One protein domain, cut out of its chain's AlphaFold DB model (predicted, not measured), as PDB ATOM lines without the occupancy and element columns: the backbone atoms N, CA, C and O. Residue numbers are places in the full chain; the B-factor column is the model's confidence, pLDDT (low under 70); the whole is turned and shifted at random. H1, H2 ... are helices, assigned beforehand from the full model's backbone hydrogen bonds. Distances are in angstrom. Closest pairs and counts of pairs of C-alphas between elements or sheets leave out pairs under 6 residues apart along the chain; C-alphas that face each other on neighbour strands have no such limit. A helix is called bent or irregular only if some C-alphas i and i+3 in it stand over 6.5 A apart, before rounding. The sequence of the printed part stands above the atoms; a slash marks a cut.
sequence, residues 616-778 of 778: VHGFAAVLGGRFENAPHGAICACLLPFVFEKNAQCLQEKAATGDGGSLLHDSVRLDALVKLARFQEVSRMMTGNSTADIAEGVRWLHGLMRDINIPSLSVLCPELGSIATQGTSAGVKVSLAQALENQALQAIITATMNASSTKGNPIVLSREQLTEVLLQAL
ATOM      1  N   VAL A 616     127.138 154.475  86.227       98.00
ATOM      2  CA  VAL A 616     128.226 153.954  85.374       98.00
ATOM      3  C   VAL A 616     128.177 154.632  84.011       98.00
ATOM      4  O   VAL A 616     129.144 155.275  83.597       98.00
ATOM      5  N   HIS A 617     127.026 154.572  83.337       95.69
ATOM      6  CA  HIS A 617     126.861 155.242  82.049       95.69
ATOM      7  C   HIS A 617     126.837 156.772  82.174       95.69
ATOM      8  O   HIS A 617     127.204 157.465  81.224       95.69
ATOM      9  N   GLY A 618     126.438 157.309  83.334       94.12
ATOM     10  CA  GLY A 618     126.561 158.734  83.647       94.12
ATOM     11  C   GLY A 618     128.000 159.231  83.521       94.12
ATOM     12  O   GLY A 618     128.269 160.190  82.796       94.12
ATOM     13  N   PHE A 619     128.935 158.531  84.162       95.31
ATOM     14  CA  PHE A 619     130.364 158.797  84.026       95.31
ATOM     15  C   PHE A 619     130.875 158.486  82.618       95.31
ATOM     16  O   PHE A 619     131.603 159.292  82.042       95.31
ATOM     17  N   ALA A 620     130.499 157.340  82.043       92.62
ATOM     18  CA  ALA A 620     131.028 156.896  80.754       92.62
ATOM     19  C   ALA A 620     130.681 157.844  79.595       92.62
ATOM     20  O   ALA A 620     131.484 158.004  78.674       92.62
ATOM     21  N   ALA A 621     129.523 158.512  79.644       85.69
ATOM     22  CA  ALA A 621     129.167 159.552  78.682       85.69
ATOM     23  C   ALA A 621     130.077 160.789  78.800       85.69
ATOM     24  O   ALA A 621     130.557 161.301  77.790       85.69
ATOM     25  N   VAL A 622     130.349 161.243  80.029       88.50
ATOM     26  CA  VAL A 622     131.184 162.426  80.304       88.50
ATOM     27  C   VAL A 622     132.650 162.156  79.975       88.50
ATOM     28  O   VAL A 622     133.277 162.918  79.242       88.50
ATOM     29  N   LEU A 623     133.196 161.055  80.496       90.31
ATOM     30  CA  LEU A 623     134.593 160.675  80.300       90.31
ATOM     31  C   LEU A 623     134.869 160.338  78.831       90.31
ATOM     32  O   LEU A 623     135.845 160.832  78.278       90.31
ATOM     33  N   GLY A 624     133.980 159.586  78.177       85.44
ATOM     34  CA  GLY A 624     134.130 159.237  76.762       85.44
ATOM     35  C   GLY A 624     133.942 160.419  75.806       85.44
ATOM     36  O   GLY A 624     134.425 160.366  74.685       85.44
ATOM     37  N   GLY A 625     133.247 161.488  76.217       80.25
ATOM     38  CA  GLY A 625     133.210 162.737  75.450       80.25
ATOM     39  C   GLY A 625     134.506 163.539  75.569       80.25
ATOM     40  O   GLY A 625     134.954 164.129  74.590       80.25
ATOM     41  N   ARG A 626     135.119 163.525  76.759       83.25
ATOM     42  CA  ARG A 626     136.296 164.336  77.092       83.25
ATOM     43  C   ARG A 626     137.630 163.703  76.685       83.25
ATOM     44  O   ARG A 626     138.549 164.440  76.350       83.25
ATOM     45  N   PHE A 627     137.756 162.376  76.744       83.69
ATOM     46  CA  PHE A 627     139.020 161.664  76.527       83.69
ATOM     47  C   PHE A 627     138.953 160.771  75.285       83.69
ATOM     48  O   PHE A 627     138.193 159.807  75.242       83.69
ATOM     49  N   GLU A 628     139.785 161.061  74.282       71.19
ATOM     50  CA  GLU A 628     139.704 160.411  72.961       71.19
ATOM     51  C   GLU A 628     140.110 158.930  72.958       71.19
ATOM     52  O   GLU A 628     139.623 158.160  72.135       71.19
ATOM     53  N   ASN A 629     140.966 158.517  73.896       74.12
ATOM     54  CA  ASN A 629     141.525 157.161  73.966       74.12
ATOM     55  C   ASN A 629     140.814 156.253  74.978       74.12
ATOM     56  O   ASN A 629     141.359 155.213  75.350       74.12
ATOM     57  N   ALA A 630     139.620 156.632  75.440       82.81
ATOM     58  CA  ALA A 630     138.885 155.908  76.469       82.81
ATOM     59  C   ALA A 630     137.605 155.275  75.884       82.81
ATOM     60  O   ALA A 630     136.551 155.917  75.861       82.81
ATOM     61  N   PRO A 631     137.657 154.014  75.397       87.94
ATOM     62  CA  PRO A 631     136.488 153.343  74.840       87.94
ATOM     63  C   PRO A 631     135.358 153.268  75.864       87.94
ATOM     64  O   PRO A 631     135.582 152.877  77.009       87.94
ATOM     65  N   HIS A 632     134.132 153.575  75.434       89.94
ATOM     66  CA  HIS A 632     132.957 153.637  76.311       89.94
ATOM     67  C   HIS A 632     132.811 152.399  77.209       89.94
ATOM     68  O   HIS A 632     132.761 152.524  78.429       89.94
ATOM     69  N   GLY A 633     132.846 151.202  76.618       92.06
ATOM     70  CA  GLY A 633     132.722 149.950  77.362       92.06
ATOM     71  C   GLY A 633     133.870 149.667  78.338       92.06
ATOM     72  O   GLY A 633     133.651 149.053  79.378       92.06
ATOM     73  N   ALA A 634     135.078 150.170  78.063       94.00
ATOM     74  CA  ALA A 634     136.205 150.069  78.990       94.00
ATOM     75  C   ALA A 634     136.018 151.002  80.198       94.00
ATOM     76  O   ALA A 634     136.262 150.596  81.331       94.00
ATOM     77  N   ILE A 635     135.507 152.221  79.979       95.25
ATOM     78  CA  ILE A 635     135.125 153.127  81.073       95.25
ATOM     79  C   ILE A 635     134.013 152.496  81.921       95.25
ATOM     80  O   ILE A 635     134.122 152.465  83.147       95.25
ATOM     81  N   CYS A 636     132.974 151.951  81.276       96.69
ATOM     82  CA  CYS A 636     131.889 151.238  81.949       96.69
ATOM     83  C   CYS A 636     132.428 150.093  82.819       96.69
ATOM     84  O   CYS A 636     132.064 149.989  83.990       96.69
ATOM     85  N   ALA A 637     133.344 149.286  82.278       96.50
ATOM     86  CA  ALA A 637     133.995 148.202  83.005       96.50
ATOM     87  C   ALA A 637     134.732 148.699  84.256       96.50
ATOM     88  O   ALA A 637     134.532 148.146  85.333       96.50
ATOM     89  N   CYS A 638     135.535 149.762  84.134       96.69
ATOM     90  CA  CYS A 638     136.304 150.331  85.245       96.69
ATOM     91  C   CYS A 638     135.445 150.862  86.391       96.69
ATOM     92  O   CYS A 638     135.905 150.884  87.527       96.69
ATOM     93  N   LEU A 639     134.223 151.308  86.105       98.06
ATOM     94  CA  LEU A 639     133.354 151.957  87.086       98.06
ATOM     95  C   LEU A 639     132.315 151.013  87.689       98.06
ATOM     96  O   LEU A 639     131.885 151.243  88.819       98.06
ATOM     97  N   LEU A 640     131.906 149.965  86.962       98.25
ATOM     98  CA  LEU A 640     130.822 149.074  87.379       98.25
ATOM     99  C   LEU A 640     131.014 148.481  88.789       98.25
ATOM    100  O   LEU A 640     130.072 148.606  89.570       98.25
ATOM    101  N   PRO A 641     132.172 147.898  89.173       98.19
ATOM    102  CA  PRO A 641     132.338 147.334  90.515       98.19
ATOM    103  C   PRO A 641     132.142 148.376  91.623       98.19
ATOM    104  O   PRO A 641     131.421 148.124  92.585       98.19
ATOM    105  N   PHE A 642     132.726 149.566  91.452       98.31
ATOM    106  CA  PHE A 642     132.712 150.629  92.462       98.31
ATOM    107  C   PHE A 642     131.346 151.306  92.577       98.31
ATOM    108  O   PHE A 642     130.873 151.563  93.681       98.31
ATOM    109  N   VAL A 643     130.666 151.560  91.453       98.62
ATOM    110  CA  VAL A 643     129.287 152.078  91.469       98.62
ATOM    111  C   VAL A 643     128.336 151.049  92.081       98.62
ATOM    112  O   VAL A 643     127.464 151.419  92.869       98.62
ATOM    113  N   PHE A 644     128.496 149.766  91.740       98.62
ATOM    114  CA  PHE A 644     127.674 148.686  92.284       98.62
ATOM    115  C   PHE A 644     127.826 148.591  93.807       98.62
ATOM    116  O   PHE A 644     126.830 148.591  94.529       98.62
ATOM    117  N   GLU A 645     129.066 148.594  94.297       98.50
ATOM    118  CA  GLU A 645     129.367 148.582  95.726       98.50
ATOM    119  C   GLU A 645     128.837 149.833  96.434       98.50
ATOM    120  O   GLU A 645     128.127 149.719  97.436       98.50
ATOM    121  N   LYS A 646     129.109 151.030  95.898       98.62
ATOM    122  CA  LYS A 646     128.702 152.287  96.538       98.62
ATOM    123  C   LYS A 646     127.185 152.424  96.626       98.62
ATOM    124  O   LYS A 646     126.665 152.823  97.665       98.62
ATOM    125  N   ASN A 647     126.464 152.041  95.572       98.31
ATOM    126  CA  ASN A 647     125.004 152.012  95.596       98.31
ATOM    127  C   ASN A 647     124.476 151.083  96.698       98.31
ATOM    128  O   ASN A 647     123.569 151.471  97.435       98.31
ATOM    129  N   ALA A 648     125.042 149.880  96.829       97.75
ATOM    130  CA  ALA A 648     124.639 148.936  97.863       97.75
ATOM    131  C   ALA A 648     124.939 149.460  99.279       97.75
ATOM    132  O   ALA A 648     124.062 149.393 100.135       97.75
ATOM    133  N   GLN A 649     126.118 150.045  99.512       97.50
ATOM    134  CA  GLN A 649     126.481 150.651 100.801       97.50
ATOM    135  C   GLN A 649     125.488 151.748 101.210       97.50
ATOM    136  O   GLN A 649     124.923 151.706 102.300       97.50
ATOM    137  N   CYS A 650     125.187 152.688 100.308       96.25
ATOM    138  CA  CYS A 650     124.241 153.766 100.601       96.25
ATOM    139  C   CYS A 650     122.813 153.245 100.838       96.25
ATOM    140  O   CYS A 650     122.069 153.802 101.647       96.25
ATOM    141  N   LEU A 651     122.406 152.168 100.158       89.38
ATOM    142  CA  LEU A 651     121.122 151.512 100.418       89.38
ATOM    143  C   LEU A 651     121.108 150.790 101.776       89.38
ATOM    144  O   LEU A 651     120.086 150.829 102.458       89.38
ATOM    145  N   GLN A 652     122.215 150.170 102.196       92.44
ATOM    146  CA  GLN A 652     122.349 149.545 103.520       92.44
ATOM    147  C   GLN A 652     122.251 150.583 104.640       92.44
ATOM    148  O   GLN A 652     121.488 150.386 105.584       92.44
ATOM    149  N   GLU A 653     122.948 151.713 104.504       91.56
ATOM    150  CA  GLU A 653     122.846 152.849 105.430       91.56
ATOM    151  C   GLU A 653     121.396 153.338 105.532       91.56
ATOM    152  O   GLU A 653     120.846 153.452 106.627       91.56
ATOM    153  N   LYS A 654     120.731 153.531 104.385       84.81
ATOM    154  CA  LYS A 654     119.330 153.968 104.324       84.81
ATOM    155  C   LYS A 654     118.351 152.953 104.926       84.81
ATOM    156  O   LYS A 654     117.327 153.339 105.486       84.81
ATOM    157  N   ALA A 655     118.647 151.659 104.822       81.38
ATOM    158  CA  ALA A 655     117.856 150.605 105.454       81.38
ATOM    159  C   ALA A 655     118.048 150.562 106.985       81.38
ATOM    160  O   ALA A 655     117.136 150.148 107.704       81.38
ATOM    161  N   ALA A 656     119.205 151.004 107.490       81.38
ATOM    162  CA  ALA A 656     119.536 151.007 108.915       81.38
ATOM    163  C   ALA A 656     118.922 152.187 109.696       81.38
ATOM    164  O   ALA A 656     118.681 152.058 110.893       81.38
ATOM    165  N   THR A 657     118.606 153.313 109.046       71.44
ATOM    166  CA  THR A 657     118.116 154.557 109.686       71.44
ATOM    167  C   THR A 657     116.641 154.545 110.150       71.44
ATOM    168  O   THR A 657     116.035 155.603 110.293       71.44
ATOM    169  N   GLY A 658     116.020 153.377 110.356       57.69
ATOM    170  CA  GLY A 658     114.625 153.274 110.823       57.69
ATOM    171  C   GLY A 658     114.532 153.112 112.343       57.69
ATOM    172  O   GLY A 658     114.906 152.060 112.852       57.69
ATOM    173  N   ASP A 659     114.004 154.115 113.047       47.28
ATOM    174  CA  ASP A 659     113.827 154.162 114.510       47.28
ATOM    175  C   ASP A 659     112.414 153.754 114.992       47.28
ATOM    176  O   ASP A 659     112.072 153.931 116.158       47.28
ATOM    177  N   GLY A 660     111.597 153.140 114.127       46.28
ATOM    178  CA  GLY A 660     110.366 152.439 114.525       46.28
ATOM    179  C   GLY A 660     109.195 153.324 114.975       46.28
ATOM    180  O   GLY A 660     108.279 152.813 115.616       46.28
ATOM    181  N   GLY A 661     109.200 154.628 114.665       43.09
ATOM    182  CA  GLY A 661     108.166 155.567 115.131       43.09
ATOM    183  C   GLY A 661     107.216 156.158 114.075       43.09
ATOM    184  O   GLY A 661     106.201 156.740 114.452       43.09
ATOM    185  N   SER A 662     107.508 156.058 112.771       51.38
ATOM    186  CA  SER A 662     106.754 156.768 111.716       51.38
ATOM    187  C   SER A 662     106.575 155.943 110.436       51.38
ATOM    188  O   SER A 662     107.544 155.446 109.868       51.38
ATOM    189  N   LEU A 663     105.338 155.889 109.919       50.12
ATOM    190  CA  LEU A 663     104.953 155.181 108.683       50.12
ATOM    191  C   LEU A 663     105.769 155.603 107.441       50.12
ATOM    192  O   LEU A 663     105.969 154.808 106.523       50.12
ATOM    193  N   LEU A 664     106.262 156.848 107.400       48.00
ATOM    194  CA  LEU A 664     107.131 157.333 106.319       48.00
ATOM    195  C   LEU A 664     108.517 156.671 106.367       48.00
ATOM    196  O   LEU A 664     109.040 156.291 105.316       48.00
ATOM    197  N   HIS A 665     109.083 156.472 107.563       54.56
ATOM    198  CA  HIS A 665     110.376 155.802 107.741       54.56
ATOM    199  C   HIS A 665     110.320 154.332 107.297       54.56
ATOM    200  O   HIS A 665     111.268 153.848 106.673       54.56
ATOM    201  N   ASP A 666     109.190 153.654 107.511       61.34
ATOM    202  CA  ASP A 666     109.007 152.258 107.096       61.34
ATOM    203  C   ASP A 666     108.993 152.095 105.567       61.34
ATOM    204  O   ASP A 666     109.593 151.161 105.033       61.34
ATOM    205  N   SER A 667     108.386 153.039 104.837       61.22
ATOM    206  CA  SER A 667     108.340 153.000 103.366       61.22
ATOM    207  C   SER A 667     109.718 153.186 102.715       61.22
ATOM    208  O   SER A 667     110.071 152.485 101.764       61.22
ATOM    209  N   VAL A 668     110.529 154.096 103.263       66.62
ATOM    210  CA  VAL A 668     111.876 154.403 102.770       66.62
ATOM    211  C   VAL A 668     112.837 153.247 103.044       66.62
ATOM    212  O   VAL A 668     113.643 152.891 102.182       66.62
ATOM    213  N   ARG A 669     112.731 152.635 104.228       74.56
ATOM    214  CA  ARG A 669     113.484 151.433 104.585       74.56
ATOM    215  C   ARG A 669     113.118 150.257 103.682       74.56
ATOM    216  O   ARG A 669     114.012 149.567 103.193       74.56
ATOM    217  N   LEU A 670     111.827 150.036 103.430       67.81
ATOM    218  CA  LEU A 670     111.359 148.947 102.572       67.81
ATOM    219  C   LEU A 670     111.858 149.097 101.126       67.81
ATOM    220  O   LEU A 670     112.345 148.125 100.553       67.81
ATOM    221  N   ASP A 671     111.808 150.308 100.559       72.75
ATOM    222  CA  ASP A 671     112.398 150.626  99.248       72.75
ATOM    223  C   ASP A 671     113.884 150.235  99.179       72.75
ATOM    224  O   ASP A 671     114.320 149.578  98.230       72.75
ATOM    225  N   ALA A 672     114.654 150.590 100.211       75.75
ATOM    226  CA  ALA A 672     116.073 150.269 100.278       75.75
ATOM    227  C   ALA A 672     116.330 148.752 100.345       75.75
ATOM    228  O   ALA A 672     117.174 148.240  99.608       75.75
ATOM    229  N   LEU A 673     115.565 148.019 101.162       75.19
ATOM    230  CA  LEU A 673     115.667 146.559 101.284       75.19
ATOM    231  C   LEU A 673     115.315 145.835  99.976       75.19
ATOM    232  O   LEU A 673     116.018 144.906  99.580       75.19
ATOM    233  N   VAL A 674     114.272 146.281  99.267       75.25
ATOM    234  CA  VAL A 674     113.885 145.716  97.963       75.25
ATOM    235  C   VAL A 674     114.997 145.914  96.935       75.25
ATOM    236  O   VAL A 674     115.346 144.981  96.211       75.25
ATOM    237  N   LYS A 675     115.594 147.108  96.881       81.38
ATOM    238  CA  LYS A 675     116.725 147.370  95.983       81.38
ATOM    239  C   LYS A 675     117.923 146.496  96.340       81.38
ATOM    240  O   LYS A 675     118.473 145.866  95.444       81.38
ATOM    241  N   LEU A 676     118.280 146.369  97.621       83.25
ATOM    242  CA  LEU A 676     119.365 145.480  98.063       83.25
ATOM    243  C   LEU A 676     119.143 144.021  97.655       83.25
ATOM    244  O   LEU A 676     120.078 143.371  97.191       83.25
ATOM    245  N   ALA A 677     117.907 143.520  97.739       79.25
ATOM    246  CA  ALA A 677     117.577 142.179  97.261       79.25
ATOM    247  C   ALA A 677     117.852 142.015  95.753       79.25
ATOM    248  O   ALA A 677     118.347 140.970  95.331       79.25
ATOM    249  N   ARG A 678     117.620 143.057  94.942       88.56
ATOM    250  CA  ARG A 678     117.966 143.052  93.509       88.56
ATOM    251  C   ARG A 678     119.480 143.045  93.282       88.56
ATOM    252  O   ARG A 678     119.940 142.306  92.419       88.56
ATOM    253  N   PHE A 679     120.267 143.785  94.068       94.06
ATOM    254  CA  PHE A 679     121.741 143.709  94.019       94.06
ATOM    255  C   PHE A 679     122.250 142.301  94.360       94.06
ATOM    256  O   PHE A 679     123.131 141.765  93.681       94.06
ATOM    257  N   GLN A 680     121.667 141.666  95.378       82.88
ATOM    258  CA  GLN A 680     121.973 140.280  95.726       82.88
ATOM    259  C   GLN A 680     121.621 139.325  94.572       82.88
ATOM    260  O   GLN A 680     122.409 138.447  94.231       82.88
ATOM    261  N   GLU A 681     120.463 139.502  93.933       84.12
ATOM    262  CA  GLU A 681     120.053 138.687  92.787       84.12
ATOM    263  C   GLU A 681     121.014 138.835  91.603       84.12
ATOM    264  O   GLU A 681     121.427 137.829  91.030       84.12
ATOM    265  N   VAL A 682     121.446 140.062  91.286       93.25
ATOM    266  CA  VAL A 682     122.486 140.300  90.273       93.25
ATOM    267  C   VAL A 682     123.774 139.565  90.640       93.25
ATOM    268  O   VAL A 682     124.341 138.876  89.800       93.25
ATOM    269  N   SER A 683     124.199 139.626  91.904       85.75
ATOM    270  CA  SER A 683     125.406 138.934  92.382       85.75
ATOM    271  C   SER A 683     125.317 137.416  92.191       85.75
ATOM    272  O   SER A 683     126.266 136.792  91.716       85.75
ATOM    273  N   ARG A 684     124.153 136.819  92.465       85.44
ATOM    274  CA  ARG A 684     123.889 135.388  92.240       85.44
ATOM    275  C   ARG A 684     123.872 135.024  90.758       85.44
ATOM    276  O   ARG A 684     124.476 134.027  90.373       85.44
ATOM    277  N   MET A 685     123.226 135.838  89.919       92.19
ATOM    278  CA  MET A 685     123.185 135.616  88.468       92.19
ATOM    279  C   MET A 685     124.578 135.709  87.837       92.19
ATOM    280  O   MET A 685     124.928 134.863  87.020       92.19
ATOM    281  N   MET A 686     125.384 136.697  88.242       92.06
ATOM    282  CA  MET A 686     126.733 136.887  87.704       92.06
ATOM    283  C   MET A 686     127.689 135.767  88.118       92.06
ATOM    284  O   MET A 686     128.461 135.265  87.305       92.06
ATOM    285  N   THR A 687     127.643 135.365  89.388       79.38
ATOM    286  CA  THR A 687     128.550 134.344  89.934       79.38
ATOM    287  C   THR A 687     128.121 132.915  89.606       79.38
ATOM    288  O   THR A 687     128.934 132.000  89.717       79.38
ATOM    289  N   GLY A 688     126.845 132.698  89.270       67.81
ATOM    290  CA  GLY A 688     126.237 131.368  89.216       67.81
ATOM    291  C   GLY A 688     126.110 130.693  90.589       67.81
ATOM    292  O   GLY A 688     125.702 129.536  90.664       67.81
ATOM    293  N   ASN A 689     126.450 131.392  91.680       67.25
ATOM    294  CA  ASN A 689     126.352 130.888  93.041       67.25
ATOM    295  C   ASN A 689     125.066 131.407  93.694       67.25
ATOM    296  O   ASN A 689     124.893 132.603  93.921       67.25
ATOM    297  N   SER A 690     124.165 130.492  94.048       66.44
ATOM    298  CA  SER A 690     122.865 130.816  94.634       66.44
ATOM    299  C   SER A 690     122.973 131.503  96.003       66.44
ATOM    300  O   SER A 690     122.062 132.232  96.396       66.44
ATOM    301  N   THR A 691     124.077 131.310  96.731       64.62
ATOM    302  CA  THR A 691     124.313 131.958  98.029       64.62
ATOM    303  C   THR A 691     125.084 133.266  97.913       64.62
ATOM    304  O   THR A 691     125.331 133.879  98.947       64.62
ATOM    305  N   ALA A 692     125.445 133.701  96.698       67.31
ATOM    306  CA  ALA A 692     126.338 134.835  96.519       67.31
ATOM    307  C   ALA A 692     125.807 136.105  97.187       67.31
ATOM    308  O   ALA A 692     124.647 136.473  96.954       67.31
ATOM    309  N   ASP A 693     126.648 136.761  97.983       83.69
ATOM    310  CA  ASP A 693     126.388 138.095  98.521       83.69
ATOM    311  C   ASP A 693     126.841 139.231  97.596       83.69
ATOM    312  O   ASP A 693     127.492 139.022  96.570       83.69
ATOM    313  N   ILE A 694     126.433 140.459  97.932       91.94
ATOM    314  CA  ILE A 694     126.795 141.660  97.166       91.94
ATOM    315  C   ILE A 694     128.321 141.805  97.068       91.94
ATOM    316  O   ILE A 694     128.837 142.161  96.008       91.94
ATOM    317  N   ALA A 695     129.057 141.494  98.137       95.62
ATOM    318  CA  ALA A 695     130.512 141.598  98.152       95.62
ATOM    319  C   ALA A 695     131.172 140.533  97.255       95.62
ATOM    320  O   ALA A 695     132.184 140.810  96.609       95.62
ATOM    321  N   GLU A 696     130.605 139.329  97.165       86.06
ATOM    322  CA  GLU A 696     130.986 138.300  96.194       86.06
ATOM    323  C   GLU A 696     130.707 138.749  94.758       86.06
ATOM    324  O   GLU A 696     131.558 138.544  93.894       86.06
ATOM    325  N   GLY A 697     129.582 139.427  94.512       90.50
ATOM    326  CA  GLY A 697     129.283 140.060  93.225       90.50
ATOM    327  C   GLY A 697     130.336 141.096  92.817       90.50
ATOM    328  O   GLY A 697     130.856 141.046  91.702       90.50
ATOM    329  N   VAL A 698     130.724 141.985  93.736       98.19
ATOM    330  CA  VAL A 698     131.790 142.984  93.516       98.19
ATOM    331  C   VAL A 698     133.139 142.309  93.242       98.19
ATOM    332  O   VAL A 698     133.821 142.649  92.272       98.19
ATOM    333  N   ARG A 699     133.515 141.292  94.034       97.25
ATOM    334  CA  ARG A 699     134.740 140.505  93.798       97.25
ATOM    335  C   ARG A 699     134.729 139.819  92.435       97.25
ATOM    336  O   ARG A 699     135.761 139.786  91.764       97.25
ATOM    337  N   TRP A 700     133.581 139.289  92.018       97.31
ATOM    338  CA  TRP A 700     133.423 138.658  90.714       97.31
ATOM    339  C   TRP A 700     133.619 139.656  89.572       97.31
ATOM    340  O   TRP A 700     134.336 139.341  88.624       97.31
ATOM    341  N   LEU A 701     133.071 140.872  89.687       98.12
ATOM    342  CA  LEU A 701     133.259 141.936  88.694       98.12
ATOM    343  C   LEU A 701     134.739 142.323  88.547       98.12
ATOM    344  O   LEU A 701     135.252 142.372  87.430       98.12
ATOM    345  N   HIS A 702     135.456 142.507  89.661       96.94
ATOM    346  CA  HIS A 702     136.905 142.736  89.625       96.94
ATOM    347  C   HIS A 702     137.673 141.565  89.000       96.94
ATOM    348  O   HIS A 702     138.599 141.777  88.214       96.94
ATOM    349  N   GLY A 703     137.286 140.330  89.331       96.06
ATOM    350  CA  GLY A 703     137.853 139.127  88.726       96.06
ATOM    351  C   GLY A 703     137.643 139.106  87.215       96.06
ATOM    352  O   GLY A 703     138.600 138.923  86.473       96.06
ATOM    353  N   LEU A 704     136.419 139.366  86.751       95.81
ATOM    354  CA  LEU A 704     136.090 139.432  85.328       95.81
ATOM    355  C   LEU A 704     136.959 140.451  84.593       95.81
ATOM    356  O   LEU A 704     137.567 140.091  83.589       95.81
ATOM    357  N   MET A 705     137.064 141.681  85.105       95.75
ATOM    358  CA  MET A 705     137.883 142.732  84.492       95.75
ATOM    359  C   MET A 705     139.344 142.317  84.321       95.75
ATOM    360  O   MET A 705     139.926 142.541  83.259       95.75
ATOM    361  N   ARG A 706     139.935 141.708  85.357       95.06
ATOM    362  CA  ARG A 706     141.310 141.202  85.307       95.06
ATOM    363  C   ARG A 706     141.449 140.113  84.252       95.06
ATOM    364  O   ARG A 706     142.379 140.146  83.457       95.06
ATOM    365  N   ASP A 707     140.519 139.169  84.239       94.00
ATOM    366  CA  ASP A 707     140.634 137.967  83.422       94.00
ATOM    367  C   ASP A 707     140.420 138.261  81.922       94.00
ATOM    368  O   ASP A 707     140.970 137.557  81.077       94.00
ATOM    369  N   ILE A 708     139.698 139.337  81.578       95.69
ATOM    370  CA  ILE A 708     139.552 139.833  80.194       95.69
ATOM    371  C   ILE A 708     140.476 141.022  79.862       95.69
ATOM    372  O   ILE A 708     140.335 141.628  78.800       95.69
ATOM    373  N   ASN A 709     141.444 141.331  80.733       95.38
ATOM    374  CA  ASN A 709     142.481 142.355  80.549       95.38
ATOM    375  C   ASN A 709     141.960 143.787  80.301       95.38
ATOM    376  O   ASN A 709     142.465 144.493  79.427       95.38
ATOM    377  N   ILE A 710     140.969 144.240  81.076       95.00
ATOM    378  CA  ILE A 710     140.520 145.641  81.040       95.00
ATOM    379  C   ILE A 710     141.624 146.563  81.604       95.00
ATOM    380  O   ILE A 710     142.054 146.353  82.742       95.00
ATOM    381  N   PRO A 711     142.079 147.597  80.865       91.94
ATOM    382  CA  PRO A 711     143.027 148.585  81.387       91.94
ATOM    383  C   PRO A 711     142.410 149.411  82.521       91.94
ATOM    384  O   PRO A 711     141.211 149.671  82.508       91.94
ATOM    385  N   SER A 712     143.218 149.887  83.472       90.81
ATOM    386  CA  SER A 712     142.711 150.778  84.525       90.81
ATOM    387  C   SER A 712     142.231 152.118  83.960       90.81
ATOM    388  O   SER A 712     142.682 152.565  82.901       90.81
ATOM    389  N   LEU A 713     141.357 152.813  84.698       91.50
ATOM    390  CA  LEU A 713     140.841 154.107  84.253       91.50
ATOM    391  C   LEU A 713     141.958 155.146  84.083       91.50
ATOM    392  O   LEU A 713     141.904 155.939  83.151       91.50
ATOM    393  N   SER A 714     143.001 155.096  84.913       89.88
ATOM    394  CA  SER A 714     144.187 155.953  84.782       89.88
ATOM    395  C   SER A 714     144.984 155.698  83.494       89.88
ATOM    396  O   SER A 714     145.587 156.623  82.961       89.88
ATOM    397  N   VAL A 715     144.976 154.469  82.959       89.94
ATOM    398  CA  VAL A 715     145.599 154.157  81.658       89.94
ATOM    399  C   VAL A 715     144.734 154.667  80.504       89.94
ATOM    400  O   VAL A 715     145.263 155.196  79.530       89.94
ATOM    401  N   LEU A 716     143.412 154.536  80.621       89.38
ATOM    402  CA  LEU A 716     142.455 155.021  79.619       89.38
ATOM    403  C   LEU A 716     142.377 156.557  79.586       89.38
ATOM    404  O   LEU A 716     142.213 157.150  78.522       89.38
ATOM    405  N   CYS A 717     142.534 157.196  80.747       90.06
ATOM    406  CA  CYS A 717     142.446 158.639  80.955       90.06
ATOM    407  C   CYS A 717     143.695 159.166  81.703       90.06
ATOM    408  O   CYS A 717     143.584 159.551  82.873       90.06
ATOM    409  N   PRO A 718     144.885 159.233  81.065       87.19
ATOM    410  CA  PRO A 718     146.138 159.611  81.740       87.19
ATOM    411  C   PRO A 718     146.116 160.998  82.389       87.19
ATOM    412  O   PRO A 718     146.689 161.208  83.459       87.19
ATOM    413  N   GLU A 719     145.417 161.950  81.772       84.81
ATOM    414  CA  GLU A 719     145.214 163.294  82.323       84.81
ATOM    415  C   GLU A 719     144.435 163.258  83.640       84.81
ATOM    416  O   GLU A 719     144.753 163.987  84.575       84.81
ATOM    417  N   LEU A 720     143.439 162.377  83.743       85.12
ATOM    418  CA  LEU A 720     142.660 162.209  84.962       85.12
ATOM    419  C   LEU A 720     143.476 161.485  86.042       85.12
ATOM    420  O   LEU A 720     143.434 161.876  87.207       85.12
ATOM    421  N   GLY A 721     144.271 160.490  85.636       82.06
ATOM    422  CA  GLY A 721     145.218 159.804  86.513       82.06
ATOM    423  C   GLY A 721     146.252 160.756  87.122       82.06
ATOM    424  O   GLY A 721     146.515 160.686  88.319       82.06
ATOM    425  N   SER A 722     146.790 161.700  86.341       81.44
ATOM    426  CA  SER A 722     147.755 162.687  86.852       81.44
ATOM    427  C   SER A 722     147.123 163.690  87.822       81.44
ATOM    428  O   SER A 722     147.727 164.015  88.846       81.44
ATOM    429  N   ILE A 723     145.883 164.123  87.562       77.75
ATOM    430  CA  ILE A 723     145.107 164.962  88.488       77.75
ATOM    431  C   ILE A 723     144.883 164.229  89.818       77.75
ATOM    432  O   ILE A 723     145.039 164.828  90.884       77.75
ATOM    433  N   ALA A 724     144.574 162.932  89.768       74.25
ATOM    434  CA  ALA A 724     144.345 162.118  90.957       74.25
ATOM    435  C   ALA A 724     145.623 161.775  91.749       74.25
ATOM    436  O   ALA A 724     145.516 161.332  92.890       74.25
ATOM    437  N   THR A 725     146.822 162.007  91.201       74.06
ATOM    438  CA  THR A 725     148.113 161.744  91.873       74.06
ATOM    439  C   THR A 725     148.966 162.998  92.118       74.06
ATOM    440  O   THR A 725     150.168 162.908  92.393       74.06
ATOM    441  N   GLN A 726     148.360 164.189  91.997       66.25
ATOM    442  CA  GLN A 726     149.041 165.496  92.054       66.25
ATOM    443  C   GLN A 726     150.223 165.635  91.072       66.25
ATOM    444  O   GLN A 726     151.153 166.400  91.318       66.25
ATOM    445  N   GLY A 727     150.239 164.871  89.978       57.72
ATOM    446  CA  GLY A 727     151.347 164.867  89.016       57.72
ATOM    447  C   GLY A 727     152.678 164.336  89.569       57.72
ATOM    448  O   GLY A 727     153.715 164.532  88.935       57.72
ATOM    449  N   THR A 728     152.685 163.676  90.733       50.47
ATOM    450  CA  THR A 728     153.911 163.127  91.329       50.47
ATOM    451  C   THR A 728     154.217 161.729  90.786       50.47
ATOM    452  O   THR A 728     153.348 160.863  90.711       50.47
ATOM    453  N   SER A 729     155.486 161.462  90.465       50.75
ATOM    454  CA  SER A 729     155.968 160.128  90.059       50.75
ATOM    455  C   SER A 729     155.886 159.074  91.176       50.75
ATOM    456  O   SER A 729     156.096 157.892  90.916       50.75
ATOM    457  N   ALA A 730     155.568 159.492  92.408       50.62
ATOM    458  CA  ALA A 730     155.448 158.643  93.591       50.62
ATOM    459  C   ALA A 730     154.038 158.051  93.805       50.62
ATOM    460  O   ALA A 730     153.853 157.272  94.735       50.62
ATOM    461  N   GLY A 731     153.044 158.400  92.973       58.00
ATOM    462  CA  GLY A 731     151.721 157.764  93.009       58.00
ATOM    463  C   GLY A 731     150.891 158.048  94.269       58.00
ATOM    464  O   GLY A 731     150.027 157.247  94.622       58.00
ATOM    465  N   VAL A 732     151.133 159.166  94.963       59.31
ATOM    466  CA  VAL A 732     150.332 159.548  96.138       59.31
ATOM    467  C   VAL A 732     148.940 159.975  95.668       59.31
ATOM    468  O   VAL A 732     148.794 161.029  95.052       59.31
ATOM    469  N   LYS A 733     147.917 159.154  95.944       71.75
ATOM    470  CA  LYS A 733     146.520 159.494  95.632       71.75
ATOM    471  C   LYS A 733     146.093 160.743  96.410       71.75
ATOM    472  O   LYS A 733     146.350 160.840  97.611       71.75
ATOM    473  N   VAL A 734     145.424 161.676  95.732       78.94
ATOM    474  CA  VAL A 734     144.792 162.834  96.380       78.94
ATOM    475  C   VAL A 734     143.781 162.365  97.424       78.94
ATOM    476  O   VAL A 734     143.057 161.389  97.213       78.94
ATOM    477  N   SER A 735     143.717 163.060  98.559       82.69
ATOM    478  CA  SER A 735     142.665 162.802  99.543       82.69
ATOM    479  C   SER A 735     141.298 163.203  98.980       82.69
ATOM    480  O   SER A 735     141.209 164.050  98.089       82.69
ATOM    481  N   LEU A 736     140.214 162.648  99.530       82.31
ATOM    482  CA  LEU A 736     138.857 163.043  99.137       82.31
ATOM    483  C   LEU A 736     138.643 164.561  99.276       82.31
ATOM    484  O   LEU A 736     138.081 165.180  98.380       82.31
ATOM    485  N   ALA A 737     139.157 165.173 100.349       82.38
ATOM    486  CA  ALA A 737     139.089 166.621 100.550       82.38
ATOM    487  C   ALA A 737     139.797 167.397  99.423       82.38
ATOM    488  O   ALA A 737     139.222 168.315  98.849       82.38
ATOM    489  N   GLN A 738     141.006 166.974  99.036       82.94
ATOM    490  CA  GLN A 738     141.746 167.587  97.926       82.94
ATOM    491  C   GLN A 738     141.039 167.389  96.579       82.94
ATOM    492  O   GLN A 738     141.015 168.293  95.745       82.94
ATOM    493  N   ALA A 739     140.451 166.214  96.353       81.81
ATOM    494  CA  ALA A 739     139.705 165.923  95.135       81.81
ATOM    495  C   ALA A 739     138.430 166.767  95.022       81.81
ATOM    496  O   ALA A 739     138.111 167.256  93.938       81.81
ATOM    497  N   LEU A 740     137.733 166.978  96.143       82.94
ATOM    498  CA  LEU A 740     136.546 167.823  96.217       82.94
ATOM    499  C   LEU A 740     136.852 169.291  95.925       82.94
ATOM    500  O   LEU A 740     135.972 169.974  95.418       82.94
ATOM    501  N   GLU A 741     138.068 169.772  96.182       86.06
ATOM    502  CA  GLU A 741     138.509 171.136  95.853       86.06
ATOM    503  C   GLU A 741     139.036 171.276  94.411       86.06
ATOM    504  O   GLU A 741     139.146 172.386  93.885       86.06
ATOM    505  N   ASN A 742     139.336 170.166  93.728       88.69
ATOM    506  CA  ASN A 742     139.882 170.195  92.375       88.69
ATOM    507  C   ASN A 742     138.808 170.554  91.330       88.69
ATOM    508  O   ASN A 742     137.884 169.783  91.066       88.69
ATOM    509  N   GLN A 743     138.969 171.698  90.658       88.12
ATOM    510  CA  GLN A 743     137.997 172.209  89.679       88.12
ATOM    511  C   GLN A 743     137.717 171.248  88.511       88.12
ATOM    512  O   GLN A 743     136.577 171.144  88.054       88.12
ATOM    513  N   ALA A 744     138.730 170.526  88.022       86.50
ATOM    514  CA  ALA A 744     138.556 169.607  86.900       86.50
ATOM    515  C   ALA A 744     137.718 168.382  87.298       86.50
ATOM    516  O   ALA A 744     136.835 167.982  86.532       86.50
ATOM    517  N   LEU A 745     137.947 167.835  88.499       88.88
ATOM    518  CA  LEU A 745     137.132 166.755  89.063       88.88
ATOM    519  C   LEU A 745     135.714 167.241  89.364       88.88
ATOM    520  O   LEU A 745     134.753 166.599  88.946       88.88
ATOM    521  N   GLN A 746     135.555 168.416  89.982       90.50
ATOM    522  CA  GLN A 746     134.236 169.005  90.229       90.50
ATOM    523  C   GLN A 746     133.405 169.147  88.947       90.50
ATOM    524  O   GLN A 746     132.200 168.879  88.973       90.50
ATOM    525  N   ALA A 747     134.020 169.552  87.832       90.50
ATOM    526  CA  ALA A 747     133.338 169.662  86.545       90.50
ATOM    527  C   ALA A 747     132.852 168.293  86.034       90.50
ATOM    528  O   ALA A 747     131.704 168.177  85.607       90.50
ATOM    529  N   ILE A 748     133.683 167.248  86.144       91.44
ATOM    530  CA  ILE A 748     133.319 165.870  85.762       91.44
ATOM    531  C   ILE A 748     132.167 165.352  86.624       91.44
ATOM    532  O   ILE A 748     131.191 164.827  86.087       91.44
ATOM    533  N   ILE A 749     132.240 165.530  87.947       94.88
ATOM    534  CA  ILE A 749     131.187 165.080  88.866       94.88
ATOM    535  C   ILE A 749     129.885 165.834  88.604       94.88
ATOM    536  O   ILE A 749     128.829 165.217  88.506       94.88
ATOM    537  N   THR A 750     129.947 167.151  88.396       93.25
ATOM    538  CA  THR A 750     128.756 167.959  88.082       93.25
ATOM    539  C   THR A 750     128.110 167.514  86.769       93.25
ATOM    540  O   THR A 750     126.896 167.329  86.711       93.25
ATOM    541  N   ALA A 751     128.908 167.288  85.721       90.50
ATOM    542  CA  ALA A 751     128.405 166.771  84.451       90.50
ATOM    543  C   ALA A 751     127.795 165.368  84.609       90.50
ATOM    544  O   ALA A 751     126.726 165.099  84.063       90.50
ATOM    545  N   THR A 752     128.418 164.506  85.418       93.44
ATOM    546  CA  THR A 752     127.931 163.150  85.711       93.44
ATOM    547  C   THR A 752     126.595 163.184  86.453       93.44
ATOM    548  O   THR A 752     125.674 162.465  86.079       93.44
ATOM    549  N   MET A 753     126.439 164.053  87.454       92.88
ATOM    550  CA  MET A 753     125.168 164.242  88.170       92.88
ATOM    551  C   MET A 753     124.043 164.714  87.238       92.88
ATOM    552  O   MET A 753     122.895 164.297  87.387       92.88
ATOM    553  N   ASN A 754     124.373 165.560  86.259       89.38
ATOM    554  CA  ASN A 754     123.410 166.108  85.305       89.38
ATOM    555  C   ASN A 754     123.087 165.159  84.139       89.38
ATOM    556  O   ASN A 754     122.082 165.363  83.448       89.38
ATOM    557  N   ALA A 755     123.905 164.124  83.921       87.38
ATOM    558  CA  ALA A 755     123.709 163.156  82.852       87.38
ATOM    559  C   ALA A 755     122.353 162.445  82.990       87.38
ATOM    560  O   ALA A 755     121.925 162.054  84.078       87.38
ATOM    561  N   SER A 756     121.662 162.253  81.863       85.38
ATOM    562  CA  SER A 756     120.338 161.618  81.837       85.38
ATOM    563  C   SER A 756     120.368 160.181  82.366       85.38
ATOM    564  O   SER A 756     119.438 159.787  83.068       85.38
ATOM    565  N   SER A 757     121.449 159.440  82.097       89.25
ATOM    566  CA  SER A 757     121.685 158.081  82.597       89.25
ATOM    567  C   SER A 757     121.689 158.010  84.126       89.25
ATOM    568  O   SER A 757     120.978 157.188  84.698       89.25
ATOM    569  N   THR A 758     122.382 158.933  84.803       92.94
ATOM    570  CA  THR A 758     122.493 158.972  86.275       92.94
ATOM    571  C   THR A 758     121.135 159.105  86.963       92.94
ATOM    572  O   THR A 758     120.941 158.602  88.067       92.94
ATOM    573  N   LYS A 759     120.146 159.707  86.290       89.94
ATOM    574  CA  LYS A 759     118.774 159.859  86.805       89.94
ATOM    575  C   LYS A 759     118.017 158.533  86.948       89.94
ATOM    576  O   LYS A 759     116.890 158.550  87.440       89.94
ATOM    577  N   GLY A 760     118.560 157.422  86.446       90.75
ATOM    578  CA  GLY A 760     118.022 156.080  86.660       90.75
ATOM    579  C   GLY A 760     118.686 155.304  87.797       90.75
ATOM    580  O   GLY A 760     118.202 154.228  88.132       90.75
ATOM    581  N   ASN A 761     119.748 155.834  88.415       96.19
ATOM    582  CA  ASN A 761     120.495 155.134  89.460       96.19
ATOM    583  C   ASN A 761     119.573 154.756  90.651       96.19
ATOM    584  O   ASN A 761     118.718 155.566  91.026       96.19
ATOM    585  N   PRO A 762     119.714 153.559  91.265       92.12
ATOM    586  CA  PRO A 762     118.818 153.064  92.329       92.12
ATOM    587  C   PRO A 762     118.681 153.998  93.535       92.12
ATOM    588  O   PRO A 762     117.650 154.009  94.217       92.12
ATOM    589  N   ILE A 763     119.737 154.757  93.808       93.31
ATOM    590  CA  ILE A 763     119.836 155.736  94.881       93.31
ATOM    591  C   ILE A 763     120.536 156.986  94.346       93.31
ATOM    592  O   ILE A 763     121.401 156.899  93.479       93.31
ATOM    593  N   VAL A 764     120.153 158.168  94.821       93.31
ATOM    594  CA  VAL A 764     120.852 159.402  94.444       93.31
ATOM    595  C   VAL A 764     122.183 159.436  95.187       93.31
ATOM    596  O   VAL A 764     122.187 159.455  96.415       93.31
ATOM    597  N   LEU A 765     123.290 159.433  94.445       95.38
ATOM    598  CA  LEU A 765     124.631 159.559  95.010       95.38
ATOM    599  C   LEU A 765     125.011 161.036  95.161       95.38
ATOM    600  O   LEU A 765     124.781 161.839  94.253       95.38
ATOM    601  N   SER A 766     125.600 161.391  96.302       96.12
ATOM    602  CA  SER A 766     126.111 162.739  96.559       96.12
ATOM    603  C   SER A 766     127.364 163.040  95.729       96.12
ATOM    604  O   SER A 766     127.985 162.150  95.138       96.12
ATOM    605  N   ARG A 767     127.773 164.315  95.702       95.25
ATOM    606  CA  ARG A 767     129.017 164.745  95.045       95.25
ATOM    607  C   ARG A 767     130.226 164.017  95.631       95.25
ATOM    608  O   ARG A 767     131.092 163.576  94.882       95.25
ATOM    609  N   GLU A 768     130.262 163.869  96.947       95.38
ATOM    610  CA  GLU A 768     131.311 163.173  97.690       95.38
ATOM    611  C   GLU A 768     131.349 161.695  97.296       95.38
ATOM    612  O   GLU A 768     132.399 161.197  96.904       95.38
ATOM    613  N   GLN A 769     130.194 161.025  97.272       96.81
ATOM    614  CA  GLN A 769     130.088 159.604  96.928       96.81
ATOM    615  C   GLN A 769     130.491 159.319  95.473       96.81
ATOM    616  O   GLN A 769     131.193 158.348  95.204       96.81
ATOM    617  N   LEU A 770     130.097 160.178  94.524       96.75
ATOM    618  CA  LEU A 770     130.553 160.074  93.133       96.75
ATOM    619  C   LEU A 770     132.058 160.352  93.006       96.75
ATOM    620  O   LEU A 770     132.737 159.708  92.207       96.75
ATOM    621  N   THR A 771     132.594 161.284  93.797       95.06
ATOM    622  CA  THR A 771     134.037 161.571  93.823       95.06
ATOM    623  C   THR A 771     134.822 160.366  94.343       95.06
ATOM    624  O   THR A 771     135.821 159.992  93.738       95.06
ATOM    625  N   GLU A 772     134.350 159.709  95.405       94.50
ATOM    626  CA  GLU A 772     134.949 158.477  95.932       94.50
ATOM    627  C   GLU A 772     134.992 157.364  94.882       94.50
ATOM    628  O   GLU A 772     136.056 156.795  94.652       94.50
ATOM    629  N   VAL A 773     133.870 157.104  94.201       96.12
ATOM    630  CA  VAL A 773     133.792 156.113  93.114       96.12
ATOM    631  C   VAL A 773     134.839 156.399  92.038       96.12
ATOM    632  O   VAL A 773     135.560 155.496  91.613       96.12
ATOM    633  N   LEU A 774     134.953 157.661  91.609       94.44
ATOM    634  CA  LEU A 774     135.912 158.045  90.577       94.44
ATOM    635  C   LEU A 774     137.364 157.840  91.037       94.44
ATOM    636  O   LEU A 774     138.174 157.320  90.276       94.44
ATOM    637  N   LEU A 775     137.696 158.211  92.278       91.19
ATOM    638  CA  LEU A 775     139.041 158.035  92.847       91.19
ATOM    639  C   LEU A 775     139.417 156.566  93.081       91.19
ATOM    640  O   LEU A 775     140.599 156.221  93.039       91.19
ATOM    641  N   GLN A 776     138.436 155.710  93.368       91.31
ATOM    642  CA  GLN A 776     138.648 154.270  93.506       91.31
ATOM    643  C   GLN A 776     138.915 153.607  92.150       91.31
ATOM    644  O   GLN A 776     139.762 152.718  92.072       91.31
ATOM    645  N   ALA A 777     138.238 154.066  91.093       91.44
ATOM    646  CA  ALA A 777     138.431 153.570  89.732       91.44
ATOM    647  C   ALA A 777     139.762 154.007  89.088       91.44
ATOM    648  O   ALA A 777     140.266 153.311  88.199       91.44
ATOM    649  N   LEU A 778     140.315 155.149  89.516       88.44
ATOM    650  CA  LEU A 778     141.628 155.675  89.110       88.44
ATOM    651  C   LEU A 778     142.782 154.980  89.833       88.44
ATOM    652  O   LEU A 778     143.776 154.672  89.130       88.44
TER     653      LEU A 778
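Overview. This is residues 616 to 778 of the 778 residues of the protein "Hypothetical protein" of Spumella elongata (UniProt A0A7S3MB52). A long, kinked helix, H2, runs through the middle, with H3 and H4 packed along one side of it as a three-helix bundle and H1, H8 and H10 among the shorter helices clustered on the other. H3 folds back from the far end of H2, and the tip there, residues 659 to 664, sticks out. The printed part has 163 residues, with ten named helices, H1 to H10 in chain order, and no named strand: all helix, mostly crossed. It is compact, with a radius of gyration of the C-alphas of 17.0 A and spans of 52 by 36 by 31 A.

Along the chain. Find C-alpha 632 at (132.957, 153.637, 76.311); from there H2, residues 632 to 656, runs 35.4 A to C-alpha 656 at (119.536, 151.007, 108.915). It is irregular, with C-alphas 638 and 641 7.2 A apart and a kink of 43 degrees near residue 639. H3, residues 663 to 687, spans 36.6 A, and H4, residues 694 to 707, 19.9 A. Look for H1 at residues 616 to 626, H5 at 713 to 716, H6 at 718 to 724, H7 at 736 to 741, H8 at 743 to 754 and H9 at 757 to 760. H10, residues 767 to 777, ends at C-alpha 777 (138.431, 153.570, 89.732).

Arrangement. Start at H2, the hub, which touches five helices. With residues 637 to 648 it touches H4 at a shallow tilt of 12 degrees, opposite ways; the closest C-alphas, of Pro 641 and Val 698, are 5.3 A apart. H2 and H3 form a helical hairpin at 40 degrees, closest at Ala 655 and Arg 669, C-alphas 4.5 A apart; H3 touches with residues 668 to 679 alone. H1 and H2 are a helical hairpin too, at 39 degrees, the closest C-alphas, of Ala 620 and Ile 635, being 5.6 A apart. H10 touches H2 at a steep tilt of 49 degrees, with Val 773 and Phe 642 closest, C-alphas 5.6 A apart. Farther out, H8 touches H1, the closest C-alphas, of Thr 752 and Gly 618, being 5.1 A apart. H9 touches H1, H7 touches H10, and H5 and H6 touch only at the corner. In H3, H4, H6, H7, H8 and H10 every O i to N i+4 pair is within hydrogen-bond range, against 6 of 7 in H1 and 19 of 21 in H2; H5 and H9 are too short for one.

Size, cuts and confidence. The C-alphas of Leu 663 and Ser 729, the two farthest apart, are 54.5 A apart. The printed part has no cut, and H6 to H7 is the long link. Mean pLDDT of the printed part is 84.8; look for values under 70 at residues 658 to 668, 670, 688 to 692 and 726 to 732.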